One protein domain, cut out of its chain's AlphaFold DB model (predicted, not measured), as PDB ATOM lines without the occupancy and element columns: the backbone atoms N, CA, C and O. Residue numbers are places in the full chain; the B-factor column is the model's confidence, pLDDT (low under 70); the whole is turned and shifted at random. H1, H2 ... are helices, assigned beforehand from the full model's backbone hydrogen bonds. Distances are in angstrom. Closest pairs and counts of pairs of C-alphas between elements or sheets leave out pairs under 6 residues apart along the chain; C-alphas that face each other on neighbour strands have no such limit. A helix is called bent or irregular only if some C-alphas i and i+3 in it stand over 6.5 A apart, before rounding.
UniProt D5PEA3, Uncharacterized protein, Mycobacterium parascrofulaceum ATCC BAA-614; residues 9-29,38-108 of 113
ATOM      1  N   THR A   9      85.725  40.055  52.162       83.31
ATOM      2  CA  THR A   9      86.360  41.380  52.234       83.31
ATOM      3  C   THR A   9      87.357  41.476  53.395       83.31
ATOM      4  O   THR A   9      87.227  40.771  54.396       83.31
ATOM      5  N   VAL A  10      88.297  42.432  53.338       85.69
ATOM      6  CA  VAL A  10      89.239  42.701  54.454       85.69
ATOM      7  C   VAL A  10      88.493  42.911  55.766       85.69
ATOM      8  O   VAL A  10      88.931  42.468  56.826       85.69
ATOM      9  N   PHE A  11      87.352  43.597  55.697       89.88
ATOM     10  CA  PHE A  11      86.582  43.927  56.881       89.88
ATOM     11  C   PHE A  11      85.883  42.707  57.485       89.88
ATOM     12  O   PHE A  11      85.897  42.553  58.701       89.88
ATOM     13  N   GLN A  12      85.368  41.792  56.665       91.75
ATOM     14  CA  GLN A  12      84.804  40.531  57.158       91.75
ATOM     15  C   GLN A  12      85.882  39.632  57.786       91.75
ATOM     16  O   GLN A  12      85.672  39.107  58.882       91.75
ATOM     17  N   ALA A  13      87.073  39.549  57.174       93.12
ATOM     18  CA  ALA A  13      88.217  38.844  57.761       93.12
ATOM     19  C   ALA A  13      88.595  39.443  59.128       93.12
ATOM     20  O   ALA A  13      88.857  38.720  60.094       93.12
ATOM     21  N   TRP A  14      88.568  40.775  59.228       95.06
ATOM     22  CA  TRP A  14      88.796  41.504  60.474       95.06
ATOM     23  C   TRP A  14      87.729  41.209  61.532       95.06
ATOM     24  O   TRP A  14      88.090  40.864  62.654       95.06
ATOM     25  N   GLN A  15      86.439  41.274  61.188       95.62
ATOM     26  CA  GLN A  15      85.328  40.960  62.098       95.62
ATOM     27  C   GLN A  15      85.455  39.542  62.666       95.62
ATOM     28  O   GLN A  15      85.393  39.346  63.880       95.62
ATOM     29  N   ARG A  16      85.732  38.556  61.808       96.25
ATOM     30  CA  ARG A  16      85.981  37.173  62.228       96.25
ATOM     31  C   ARG A  16      87.204  37.053  63.137       96.25
ATOM     32  O   ARG A  16      87.179  36.305  64.113       96.25
ATOM     33  N   GLY A  17      88.266  37.799  62.847       96.94
ATOM     34  CA  GLY A  17      89.438  37.864  63.713       96.94
ATOM     35  C   GLY A  17      89.129  38.428  65.099       96.94
ATOM     36  O   GLY A  17      89.583  37.869  66.097       96.94
ATOM     37  N   VAL A  18      88.322  39.488  65.171       97.62
ATOM     38  CA  VAL A  18      87.851  40.079  66.431       97.62
ATOM     39  C   VAL A  18      87.008  39.085  67.223       97.62
ATOM     40  O   VAL A  18      87.228  38.936  68.425       97.62
ATOM     41  N   GLU A  19      86.098  38.369  66.563       97.31
ATOM     42  CA  GLU A  19      85.266  37.343  67.201       97.31
ATOM     43  C   GLU A  19      86.131  36.250  67.851       97.31
ATOM     44  O   GLU A  19      85.973  35.940  69.031       97.31
ATOM     45  N   ILE A  20      87.127  35.728  67.123       97.62
ATOM     46  CA  ILE A  20      88.045  34.689  67.627       97.62
ATOM     47  C   ILE A  20      88.946  35.207  68.754       97.62
ATOM     48  O   ILE A  20      89.256  34.475  69.698       97.62
ATOM     49  N   ALA A  21      89.419  36.449  68.652       97.19
ATOM     50  CA  ALA A  21      90.259  37.069  69.673       97.19
ATOM     51  C   ALA A  21      89.468  37.395  70.952       97.19
ATOM     52  O   ALA A  21      90.026  37.384  72.055       97.19
ATOM     53  N   GLY A  22      88.174  37.670  70.801       96.44
ATOM     54  CA  GLY A  22      87.274  38.139  71.839       96.44
ATOM     55  C   GLY A  22      87.033  39.650  71.719       96.44
ATOM     56  O   GLY A  22      87.991  40.421  71.859       96.44
ATOM     57  N   PRO A  23      85.769  40.102  71.581       95.62
ATOM     58  CA  PRO A  23      85.423  41.520  71.434       95.62
ATOM     59  C   PRO A  23      85.962  42.431  72.544       95.62
ATOM     60  O   PRO A  23      86.245  43.597  72.298       95.62
ATOM     61  N   ARG A  24      86.202  41.889  73.748       96.62
ATOM     62  CA  ARG A  24      86.766  42.620  74.899       96.62
ATOM     63  C   ARG A  24      88.053  43.399  74.594       96.62
ATOM     64  O   ARG A  24      88.317  44.400  75.258       96.62
ATOM     65  N   TRP A  25      88.842  42.942  73.618       97.81
ATOM     66  CA  TRP A  25      90.120  43.547  73.232       97.81
ATOM     67  C   TRP A  25      89.989  44.691  72.224       97.81
ATOM     68  O   TRP A  25      91.005  45.260  71.827       97.81
ATOM     69  N   PHE A  26      88.772  45.032  71.795       97.62
ATOM     70  CA  PHE A  26      88.522  45.986  70.721       97.62
ATOM     71  C   PHE A  26      87.467  47.016  71.134       97.62
ATOM     72  O   PHE A  26      86.564  46.704  71.905       97.62
ATOM     73  N   ALA A  27      87.601  48.242  70.631       94.00
ATOM     74  CA  ALA A  27      86.745  49.393  70.891       94.00
ATOM     75  C   ALA A  27      86.374  49.545  72.377       94.00
ATOM     76  O   ALA A  27      87.251  49.742  73.215       94.00
ATOM     77  N   ASP A  28      85.087  49.453  72.709       92.31
ATOM     78  CA  ASP A  28      84.553  49.541  74.074       92.31
ATOM     79  C   ASP A  28      84.499  48.188  74.808       92.31
ATOM     80  O   ASP A  28      84.024  48.096  75.943       92.31
ATOM     81  N   GLY A  29      84.978  47.124  74.166       92.06
ATOM     82  CA  GLY A  29      84.977  45.757  74.667       92.06
ATOM     83  C   GLY A  29      83.622  45.048  74.608       92.06
ATOM     84  O   GLY A  29      83.525  43.917  75.088       92.06
ATOM     85  N   SER A  38      82.695  49.683  60.248       86.75
ATOM     86  CA  SER A  38      84.056  49.978  59.831       86.75
ATOM     87  C   SER A  38      85.078  49.374  60.791       86.75
ATOM     88  O   SER A  38      84.773  49.038  61.936       86.75
ATOM     89  N   LYS A  39      86.344  49.301  60.362       84.56
ATOM     90  CA  LYS A  39      87.450  48.869  61.233       84.56
ATOM     91  C   LYS A  39      87.627  49.739  62.480       84.56
ATOM     92  O   LYS A  39      88.213  49.288  63.457       84.56
ATOM     93  N   TRP A  40      87.188  50.998  62.434       89.19
ATOM     94  CA  TRP A  40      87.354  51.953  63.531       89.19
ATOM     95  C   TRP A  40      86.466  51.583  64.721       89.19
ATOM     96  O   TRP A  40      86.902  51.710  65.866       89.19
ATOM     97  N   ASP A  41      85.296  51.009  64.427       92.31
ATOM     98  CA  ASP A  41      84.349  50.458  65.404       92.31
ATOM     99  C   ASP A  41      84.915  49.225  66.126       92.31
ATOM    100  O   ASP A  41      84.373  48.788  67.132       92.31
ATOM    101  N   LEU A  42      86.015  48.667  65.613       95.50
ATOM    102  CA  LEU A  42      86.707  47.485  66.120       95.50
ATOM    103  C   LEU A  42      88.209  47.764  66.276       95.50
ATOM    104  O   LEU A  42      89.054  46.930  65.943       95.50
ATOM    105  N   SER A  43      88.556  48.966  66.737       96.62
ATOM    106  CA  SER A  43      89.945  49.368  66.976       96.62
ATOM    107  C   SER A  43      90.560  48.599  68.159       96.62
ATOM    108  O   SER A  43      89.927  48.498  69.205       96.62
ATOM    109  N   PRO A  44      91.779  48.039  68.063       97.81
ATOM    110  CA  PRO A  44      92.380  47.302  69.176       97.81
ATOM    111  C   PRO A  44      92.679  48.193  70.393       97.81
ATOM    112  O   PRO A  44      93.242  49.280  70.256       97.81
ATOM    113  N   ARG A  45      92.409  47.691  71.602       97.81
ATOM    114  CA  ARG A  45      92.743  48.332  72.888       97.81
ATOM    115  C   ARG A  45      94.201  48.049  73.249       97.81
ATOM    116  O   ARG A  45      94.499  47.251  74.136       97.81
ATOM    117  N   VAL A  46      95.121  48.659  72.504       97.75
ATOM    118  CA  VAL A  46      96.558  48.321  72.512       97.75
ATOM    119  C   VAL A  46      97.176  48.324  73.915       97.75
ATOM    120  O   VAL A  46      97.921  47.400  74.238       97.75
ATOM    121  N   ASP A  47      96.862  49.304  74.762       97.00
ATOM    122  CA  ASP A  47      97.446  49.406  76.111       97.00
ATOM    123  C   ASP A  47      96.997  48.266  77.036       97.00
ATOM    124  O   ASP A  47      97.780  47.719  77.821       97.00
ATOM    125  N   GLU A  48      95.743  47.844  76.902       97.44
ATOM    126  CA  GLU A  48      95.194  46.726  77.666       97.44
ATOM    127  C   GLU A  48      95.731  45.397  77.158       97.44
ATOM    128  O   GLU A  48      96.115  44.545  77.959       97.44
ATOM    129  N   ILE A  49      95.837  45.248  75.834       98.06
ATOM    130  CA  ILE A  49      96.469  44.085  75.209       98.06
ATOM    131  C   ILE A  49      97.908  43.958  75.711       98.06
ATOM    132  O   ILE A  49      98.269  42.898  76.211       98.06
ATOM    133  N   ARG A  50      98.715  45.029  75.667       97.25
ATOM    134  CA  ARG A  50     100.096  45.035  76.192       97.25
ATOM    135  C   ARG A  50     100.167  44.589  77.648       97.25
ATOM    136  O   ARG A  50     101.040  43.800  77.998       97.25
ATOM    137  N   SER A  51      99.245  45.065  78.479       96.44
ATOM    138  CA  SER A  51      99.204  44.720  79.905       96.44
ATOM    139  C   SER A  51      98.796  43.263  80.149       96.44
ATOM    140  O   SER A  51      99.239  42.643  81.115       96.44
ATOM    141  N   ALA A  52      97.964  42.703  79.271       96.25
ATOM    142  CA  ALA A  52      97.443  41.350  79.400       96.25
ATOM    143  C   ALA A  52      98.292  40.280  78.701       96.25
ATOM    144  O   ALA A  52      98.190  39.110  79.059       96.25
ATOM    145  N   ILE A  53      99.118  40.648  77.717       94.00
ATOM    146  CA  ILE A  53      99.690  39.693  76.758       94.00
ATOM    147  C   ILE A  53     100.542  38.594  77.406       94.00
ATOM    148  O   ILE A  53     100.537  37.464  76.932       94.00
ATOM    149  N   GLY A  54     101.212  38.895  78.524       92.12
ATOM    150  CA  GLY A  54     102.006  37.921  79.283       92.12
ATOM    151  C   GLY A  54     101.186  36.888  80.066       92.12
ATOM    152  O   GLY A  54     101.750  35.912  80.551       92.12
ATOM    153  N   TRP A  55      99.874  37.091  80.197       95.31
ATOM    154  CA  TRP A  55      98.949  36.201  80.909       95.31
ATOM    155  C   TRP A  55      98.126  35.316  79.969       95.31
ATOM    156  O   TRP A  55      97.442  34.401  80.426       95.31
ATOM    157  N   LEU A  56      98.157  35.607  78.669       96.38
ATOM    158  CA  LEU A  56      97.461  34.833  77.650       96.38
ATOM    159  C   LEU A  56      98.254  33.577  77.291       96.38
ATOM    160  O   LEU A  56      99.469  33.509  77.491       96.38
ATOM    161  N   SER A  57      97.580  32.587  76.708       96.44
ATOM    162  CA  SER A  57      98.313  31.493  76.069       96.44
ATOM    163  C   SER A  57      99.173  32.031  74.919       96.44
ATOM    164  O   SER A  57      98.850  33.053  74.308       96.44
ATOM    165  N   SER A  58     100.259  31.328  74.584       95.06
ATOM    166  CA  SER A  58     101.173  31.752  73.512       95.06
ATOM    167  C   SER A  58     100.452  31.989  72.180       95.06
ATOM    168  O   SER A  58     100.723  32.980  71.505       95.06
ATOM    169  N   GLY A  59      99.493  31.127  71.826       96.81
ATOM    170  CA  GLY A  59      98.701  31.265  70.605       96.81
ATOM    171  C   GLY A  59      97.734  32.450  70.626       96.81
ATOM    172  O   GLY A  59      97.626  33.159  69.630       96.81
ATOM    173  N   GLU A  60      97.069  32.720  71.753       98.06
ATOM    174  CA  GLU A  60      96.204  33.903  71.903       98.06
ATOM    175  C   GLU A  60      97.004  35.202  71.838       98.06
ATOM    176  O   GLU A  60      96.620  36.127  71.123       98.06
ATOM    177  N   ALA A  61      98.132  35.255  72.553       98.12
ATOM    178  CA  ALA A  61      99.043  36.389  72.547       98.12
ATOM    179  C   ALA A  61      99.562  36.676  71.133       98.12
ATOM    180  O   ALA A  61      99.473  37.810  70.660       98.12
ATOM    181  N   MET A  62     100.052  35.644  70.434       98.31
ATOM    182  CA  MET A  62     100.566  35.781  69.071       98.31
ATOM    183  C   MET A  62      99.473  36.226  68.098       98.31
ATOM    184  O   MET A  62      99.704  37.096  67.258       98.31
ATOM    185  N   PHE A  63      98.269  35.669  68.230       98.50
ATOM    186  CA  PHE A  63      97.135  36.037  67.392       98.50
ATOM    187  C   PHE A  63      96.728  37.496  67.584       98.50
ATOM    188  O   PHE A  63      96.602  38.227  66.605       98.50
ATOM    189  N   LEU A  64      96.583  37.944  68.834       98.25
ATOM    190  CA  LEU A  64      96.263  39.336  69.142       98.25
ATOM    191  C   LEU A  64      97.348  40.292  68.649       98.25
ATOM    192  O   LEU A  64      97.026  41.313  68.050       98.25
ATOM    193  N   ALA A  65      98.626  39.959  68.841       98.25
ATOM    194  CA  ALA A  65      99.731  40.767  68.336       98.25
ATOM    195  C   ALA A  65      99.697  40.901  66.802       98.25
ATOM    196  O   ALA A  65      99.891  41.997  66.272       98.25
ATOM    197  N   ALA A  66      99.391  39.811  66.090       97.81
ATOM    198  CA  ALA A  66      99.220  39.824  64.642       97.81
ATOM    199  C   ALA A  66      97.989  40.642  64.210       97.81
ATOM    200  O   ALA A  66      98.087  41.452  63.295       97.81
ATOM    201  N   MET A  67      96.851  40.520  64.898       97.69
ATOM    202  CA  MET A  67      95.675  41.364  64.642       97.69
ATOM    203  C   MET A  67      96.012  42.852  64.814       97.69
ATOM    204  O   MET A  67      95.714  43.665  63.939       97.69
ATOM    205  N   VAL A  68      96.703  43.220  65.897       97.75
ATOM    206  CA  VAL A  68      97.144  44.606  66.113       97.75
ATOM    207  C   VAL A  68      98.044  45.079  64.970       97.75
ATOM    208  O   VAL A  68      97.883  46.216  64.541       97.75
ATOM    209  N   SER A  69      98.932  44.238  64.425       96.06
ATOM    210  CA  SER A  69      99.848  44.649  63.345       96.06
ATOM    211  C   SER A  69      99.149  44.930  62.012       96.06
ATOM    212  O   SER A  69      99.575  45.834  61.293       96.06
ATOM    213  N   PHE A  70      98.045  44.238  61.710       94.06
ATOM    214  CA  PHE A  70      97.200  44.544  60.547       94.06
ATOM    215  C   PHE A  70      96.412  45.850  60.697       94.06
ATOM    216  O   PHE A  70      96.084  46.489  59.693       94.06
ATOM    217  N   TYR A  71      96.109  46.258  61.932       93.62
ATOM    218  CA  TYR A  71      95.450  47.534  62.211       93.62
ATOM    219  C   TYR A  71      96.443  48.700  62.264       93.62
ATOM    220  O   TYR A  71      96.219  49.741  61.645       93.62
ATOM    221  N   ASN A  72      97.538  48.522  63.006       93.69
ATOM    222  CA  ASN A  72      98.629  49.475  63.154       93.69
ATOM    223  C   ASN A  72      99.969  48.729  63.290       93.69
ATOM    224  O   ASN A  72     100.246  48.058  64.289       93.69
ATOM    225  N   SER A  73     100.812  48.879  62.269       94.12
ATOM    226  CA  SER A  73     102.048  48.115  62.099       94.12
ATOM    227  C   SER A  73     103.085  48.365  63.194       94.12
ATOM    228  O   SER A  73     103.823  47.444  63.544       94.12
ATOM    229  N   GLU A  74     103.138  49.569  63.765       96.44
ATOM    230  CA  GLU A  74     104.125  49.938  64.783       96.44
ATOM    231  C   GLU A  74     103.885  49.221  66.129       96.44
ATOM    232  O   GLU A  74     104.706  48.373  66.500       96.44
ATOM    233  N   PRO A  75     102.761  49.440  66.847       97.56
ATOM    234  CA  PRO A  75     102.496  48.746  68.100       97.56
ATOM    235  C   PRO A  75     102.338  47.234  67.912       97.56
ATOM    236  O   PRO A  75     102.767  46.466  68.770       97.56
ATOM    237  N   GLY A  76     101.777  46.779  66.789       97.44
ATOM    238  CA  GLY A  76     101.673  45.348  66.506       97.44
ATOM    239  C   GLY A  76     103.037  44.697  66.286       97.44
ATOM    240  O   GLY A  76     103.306  43.623  66.819       97.44
ATOM    241  N   GLY A  77     103.941  45.372  65.571       97.44
ATOM    242  CA  GLY A  77     105.311  44.905  65.381       97.44
ATOM    243  C   GLY A  77     106.099  44.830  66.691       97.44
ATOM    244  O   GLY A  77     106.910  43.923  66.867       97.44
ATOM    245  N   GLU A  78     105.866  45.752  67.627       97.75
ATOM    246  CA  GLU A  78     106.439  45.678  68.976       97.75
ATOM    247  C   GLU A  78     105.923  44.483  69.772       97.75
ATOM    248  O   GLU A  78     106.725  43.757  70.360       97.75
ATOM    249  N   LEU A  79     104.606  44.253  69.760       98.25
ATOM    250  CA  LEU A  79     103.995  43.107  70.430       98.25
ATOM    251  C   LEU A  79     104.549  41.787  69.882       98.25
ATOM    252  O   LEU A  79     105.005  40.949  70.657       98.25
ATOM    253  N   LEU A  80     104.598  41.630  68.557       98.19
ATOM    254  CA  LEU A  80     105.143  40.436  67.903       98.19
ATOM    255  C   LEU A  80     106.603  40.180  68.305       98.19
ATOM    256  O   LEU A  80     106.952  39.065  68.694       98.19
ATOM    257  N   ARG A  81     107.447  41.220  68.289       97.25
ATOM    258  CA  ARG A  81     108.846  41.118  68.734       97.25
ATOM    259  C   ARG A  81     108.959  40.733  70.208       97.25
ATOM    260  O   ARG A  81     109.808  39.915  70.549       97.25
ATOM    261  N   SER A  82     108.102  41.278  71.073       96.75
ATOM    262  CA  SER A  82     108.091  40.940  72.506       96.75
ATOM    263  C   SER A  82     107.735  39.473  72.777       96.75
ATOM    264  O   SER A  82     108.175  38.910  73.775       96.75
ATOM    265  N   LEU A  83     107.001  38.841  71.856       97.12
ATOM    266  CA  LEU A  83     106.648  37.421  71.888       97.12
ATOM    267  C   LEU A  83     107.676  36.522  71.180       97.12
ATOM    268  O   LEU A  83     107.468  35.316  71.082       97.12
ATOM    269  N   GLY A  84     108.776  37.092  70.681       96.25
ATOM    270  CA  GLY A  84     109.842  36.349  70.012       96.25
ATOM    271  C   GLY A  84     109.560  35.989  68.552       96.25
ATOM    272  O   GLY A  84     110.261  35.138  68.009       96.25
ATOM    273  N   ALA A  85     108.572  36.613  67.900       96.94
ATOM    274  CA  ALA A  85     108.338  36.401  66.474       96.94
ATOM    275  C   ALA A  85     109.404  37.120  65.631       96.94
ATOM    276  O   ALA A  85     109.503  38.349  65.648       96.94
ATOM    277  N   ASN A  86     110.170  36.354  64.853       94.56
ATOM    278  CA  ASN A  86     111.184  36.858  63.920       94.56
ATOM    279  C   ASN A  86     110.678  36.872  62.472       94.56
ATOM    280  O   ASN A  86     111.264  37.524  61.609       94.56
ATOM    281  N   GLY A  87     109.590  36.153  62.196       93.38
ATOM    282  CA  GLY A  87     108.978  36.098  60.877       93.38
ATOM    283  C   GLY A  87     107.645  35.356  60.858       93.38
ATOM    284  O   GLY A  87     107.130  34.907  61.882       93.38
ATOM    285  N   LEU A  88     107.093  35.207  59.652       94.50
ATOM    286  CA  LEU A  88     105.780  34.589  59.426       94.50
ATOM    287  C   LEU A  88     105.711  33.126  59.887       94.50
ATOM    288  O   LEU A  88     104.644  32.669  60.288       94.50
ATOM    289  N   SER A  89     106.831  32.399  59.860       95.38
ATOM    290  CA  SER A  89     106.902  31.015  60.345       95.38
ATOM    291  C   SER A  89     106.612  30.909  61.838       95.38
ATOM    292  O   SER A  89     105.888  30.008  62.245       95.38
ATOM    293  N   ASP A  90     107.132  31.841  62.638       96.75
ATOM    294  CA  ASP A  90     106.969  31.833  64.097       96.75
ATOM    295  C   ASP A  90     105.522  32.156  64.476       96.75
ATOM    296  O   ASP A  90     104.939  31.530  65.365       96.75
ATOM    297  N   ILE A  91     104.912  33.086  63.731       96.81
ATOM    298  CA  ILE A  91     103.487  33.402  63.842       96.81
ATOM    299  C   ILE A  91     102.674  32.155  63.491       96.81
ATOM    300  O   ILE A  91     101.913  31.670  64.318       96.81
ATOM    301  N   ALA A  92     102.872  31.577  62.305       95.31
ATOM    302  CA  ALA A  92     102.101  30.421  61.852       95.31
ATOM    303  C   ALA A  92     102.250  29.199  62.776       95.31
ATOM    304  O   ALA A  92     101.270  28.505  63.022       95.31
ATOM    305  N   ALA A  93     103.446  28.940  63.309       95.88
ATOM    306  CA  ALA A  93     103.691  27.824  64.220       95.88
ATOM    307  C   ALA A  93     102.966  27.974  65.569       95.88
ATOM    308  O   ALA A  93     102.646  26.972  66.206       95.88
ATOM    309  N   SER A  94     102.696  29.210  65.993       96.25
ATOM    310  CA  SER A  94     102.040  29.512  67.271       96.25
ATOM    311  C   SER A  94     100.510  29.474  67.193       96.25
ATOM    312  O   SER A  94      99.843  29.547  68.223       96.25
ATOM    313  N   LEU A  95      99.941  29.395  65.988       97.56
ATOM    314  CA  LEU A  95      98.509  29.540  65.750       97.56
ATOM    315  C   LEU A  95      97.854  28.208  65.373       97.56
ATOM    316  O   LEU A  95      98.356  27.444  64.546       97.56
ATOM    317  N   ASP A  96      96.666  27.962  65.924       97.00
ATOM    318  CA  ASP A  96      95.780  26.910  65.426       97.00
ATOM    319  C   ASP A  96      95.255  27.226  64.011       97.00
ATOM    320  O   ASP A  96      95.530  28.272  63.425       97.00
ATOM    321  N   GLU A  97      94.536  26.279  63.408       96.44
ATOM    322  CA  GLU A  97      94.007  26.424  62.046       96.44
ATOM    323  C   GLU A  97      93.066  27.625  61.885       96.44
ATOM    324  O   GLU A  97      93.212  28.376  60.923       96.44
ATOM    325  N   SER A  98      92.162  27.855  62.841       96.25
ATOM    326  CA  SER A  98      91.179  28.943  62.766       96.25
ATOM    327  C   SER A  98      91.865  30.313  62.771       96.25
ATOM    328  O   SER A  98      91.608  31.164  61.917       96.25
ATOM    329  N   ARG A  99      92.824  30.500  63.684       97.69
ATOM    330  CA  ARG A  99      93.617  31.731  63.785       97.69
ATOM    331  C   ARG A  99      94.534  31.924  62.582       97.69
ATOM    332  O   ARG A  99      94.629  33.036  62.069       97.69
ATOM    333  N   ARG A 100      95.176  30.857  62.089       96.56
ATOM    334  CA  ARG A 100      95.987  30.922  60.858       96.56
ATOM    335  C   ARG A 100      95.162  31.346  59.656       96.56
ATOM    336  O   ARG A 100      95.657  32.138  58.864       96.56
ATOM    337  N   GLN A 101      93.936  30.842  59.534       95.12
ATOM    338  CA  GLN A 101      93.067  31.184  58.416       95.12
ATOM    339  C   GLN A 101      92.761  32.684  58.400       95.12
ATOM    340  O   GLN A 101      92.960  33.320  57.376       95.12
ATOM    341  N   VAL A 102      92.405  33.280  59.544       95.56
ATOM    342  CA  VAL A 102      92.211  34.740  59.640       95.56
ATOM    343  C   VAL A 102      93.465  35.512  59.231       95.56
ATOM    344  O   VAL A 102      93.388  36.426  58.414       95.56
ATOM    345  N   ILE A 103      94.631  35.142  59.770       95.38
ATOM    346  CA  ILE A 103      95.893  35.830  59.455       95.38
ATOM    347  C   ILE A 103      96.282  35.668  57.977       95.38
ATOM    348  O   ILE A 103      96.939  36.550  57.431       95.38
ATOM    349  N   ALA A 104      95.877  34.578  57.320       93.56
ATOM    350  CA  ALA A 104      96.076  34.373  55.887       93.56
ATOM    351  C   ALA A 104      95.067  35.156  55.027       93.56
ATOM    352  O   ALA A 104      95.448  35.673  53.977       93.56
ATOM    353  N   ASP A 105      93.817  35.282  55.473       92.00
ATOM    354  CA  ASP A 105      92.750  35.970  54.738       92.00
ATOM    355  C   ASP A 105      92.945  37.494  54.738       92.00
ATOM    356  O   ASP A 105      92.758  38.146  53.710       92.00
ATOM    357  N   LEU A 106      93.406  38.069  55.857       91.38
ATOM    358  CA  LEU A 106      93.661  39.509  55.994       91.38
ATOM    359  C   LEU A 106      94.549  40.105  54.879       91.38
ATOM    360  O   LEU A 106      94.123  41.082  54.263       91.38
ATOM    361  N   PRO A 107      95.752  39.570  54.576       88.06
ATOM    362  CA  PRO A 107      96.598  40.089  53.503       88.06
ATOM    363  C   PRO A 107      96.070  39.744  52.106       88.06
ATOM    364  O   PRO A 107      96.328  40.503  51.177       88.06
ATOM    365  N   LEU A 108      95.340  38.634  51.936       83.12
ATOM    366  CA  LEU A 108      94.759  38.251  50.642       83.12
ATOM    367  C   LEU A 108      93.626  39.184  50.222       83.12
ATOM    368  O   LEU A 108      93.500  39.509  49.044       83.12
TER     369      LEU A 108
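This is residues 9 to 29 and 38 to 108 of the 113 residues of an uncharacterized protein of Mycobacterium parascrofulaceum ATCC BAA-614 (UniProt D5PEA3). A rounded bundle, helices side by side, is built round H4, the longest helix, which lies in the core with H1, H3, H5 and H7 around it at shallow tilts. H6 packs on H4 at a steeper tilt, and the short H2 packs on H1. The printed part has 92 residues with seven named helices, H1 to H7 in chain order, and no named strand; the class is all helix. It is compact, with a radius of gyration of the C-alphas of 11.8 A, and spans 31 by 29 by 22 A.

H1, residues 10 to 21, touches H2, residues 39 to 42; their closest C-alphas, Phe 11 and Lys 39, are 6.6 A apart. H3, residues 46 to 55, forms a helical hairpin with the hub H4, residues 58 to 71, at 15 degrees, C-alphas 53 and 61 being closest at 5.4 A. H4 and H5, residues 73 to 82, form another at 19 degrees, closest at C-alphas 69 and 76, 3.7 A. H6, residues 88 to 94, touches H4 at a steep tilt of 38 degrees, C-alphas 59 and 94 being closest at 5.0 A. H7, residues 97 to 108, touches H1 at a shallow tilt of 25 degrees, opposite ways, C-alphas 10 and 106 being closest at 5.7 A. H1, H4, H5 and H6 have every O i to N i+4 pair within hydrogen-bond range, H3 has 4 of 6 and H7 6 of 8; H2 is too short for such a pair.

H1 begins at C-alpha 10 (89.239, 42.701, 54.454) and is 16.3 A long. H4 is 20.2 A long, and H7, 16.4 A, ends at C-alpha 108 (94.759, 38.251, 50.642). H3 is irregular: C-alphas 51 and 54 are 7.4 A apart.

Residues 30 to 37 are not printed, and C-alphas 29 and 38 are 15.5 A apart across the cut. The links printed whole are tight. No printed residue is under pLDDT 70.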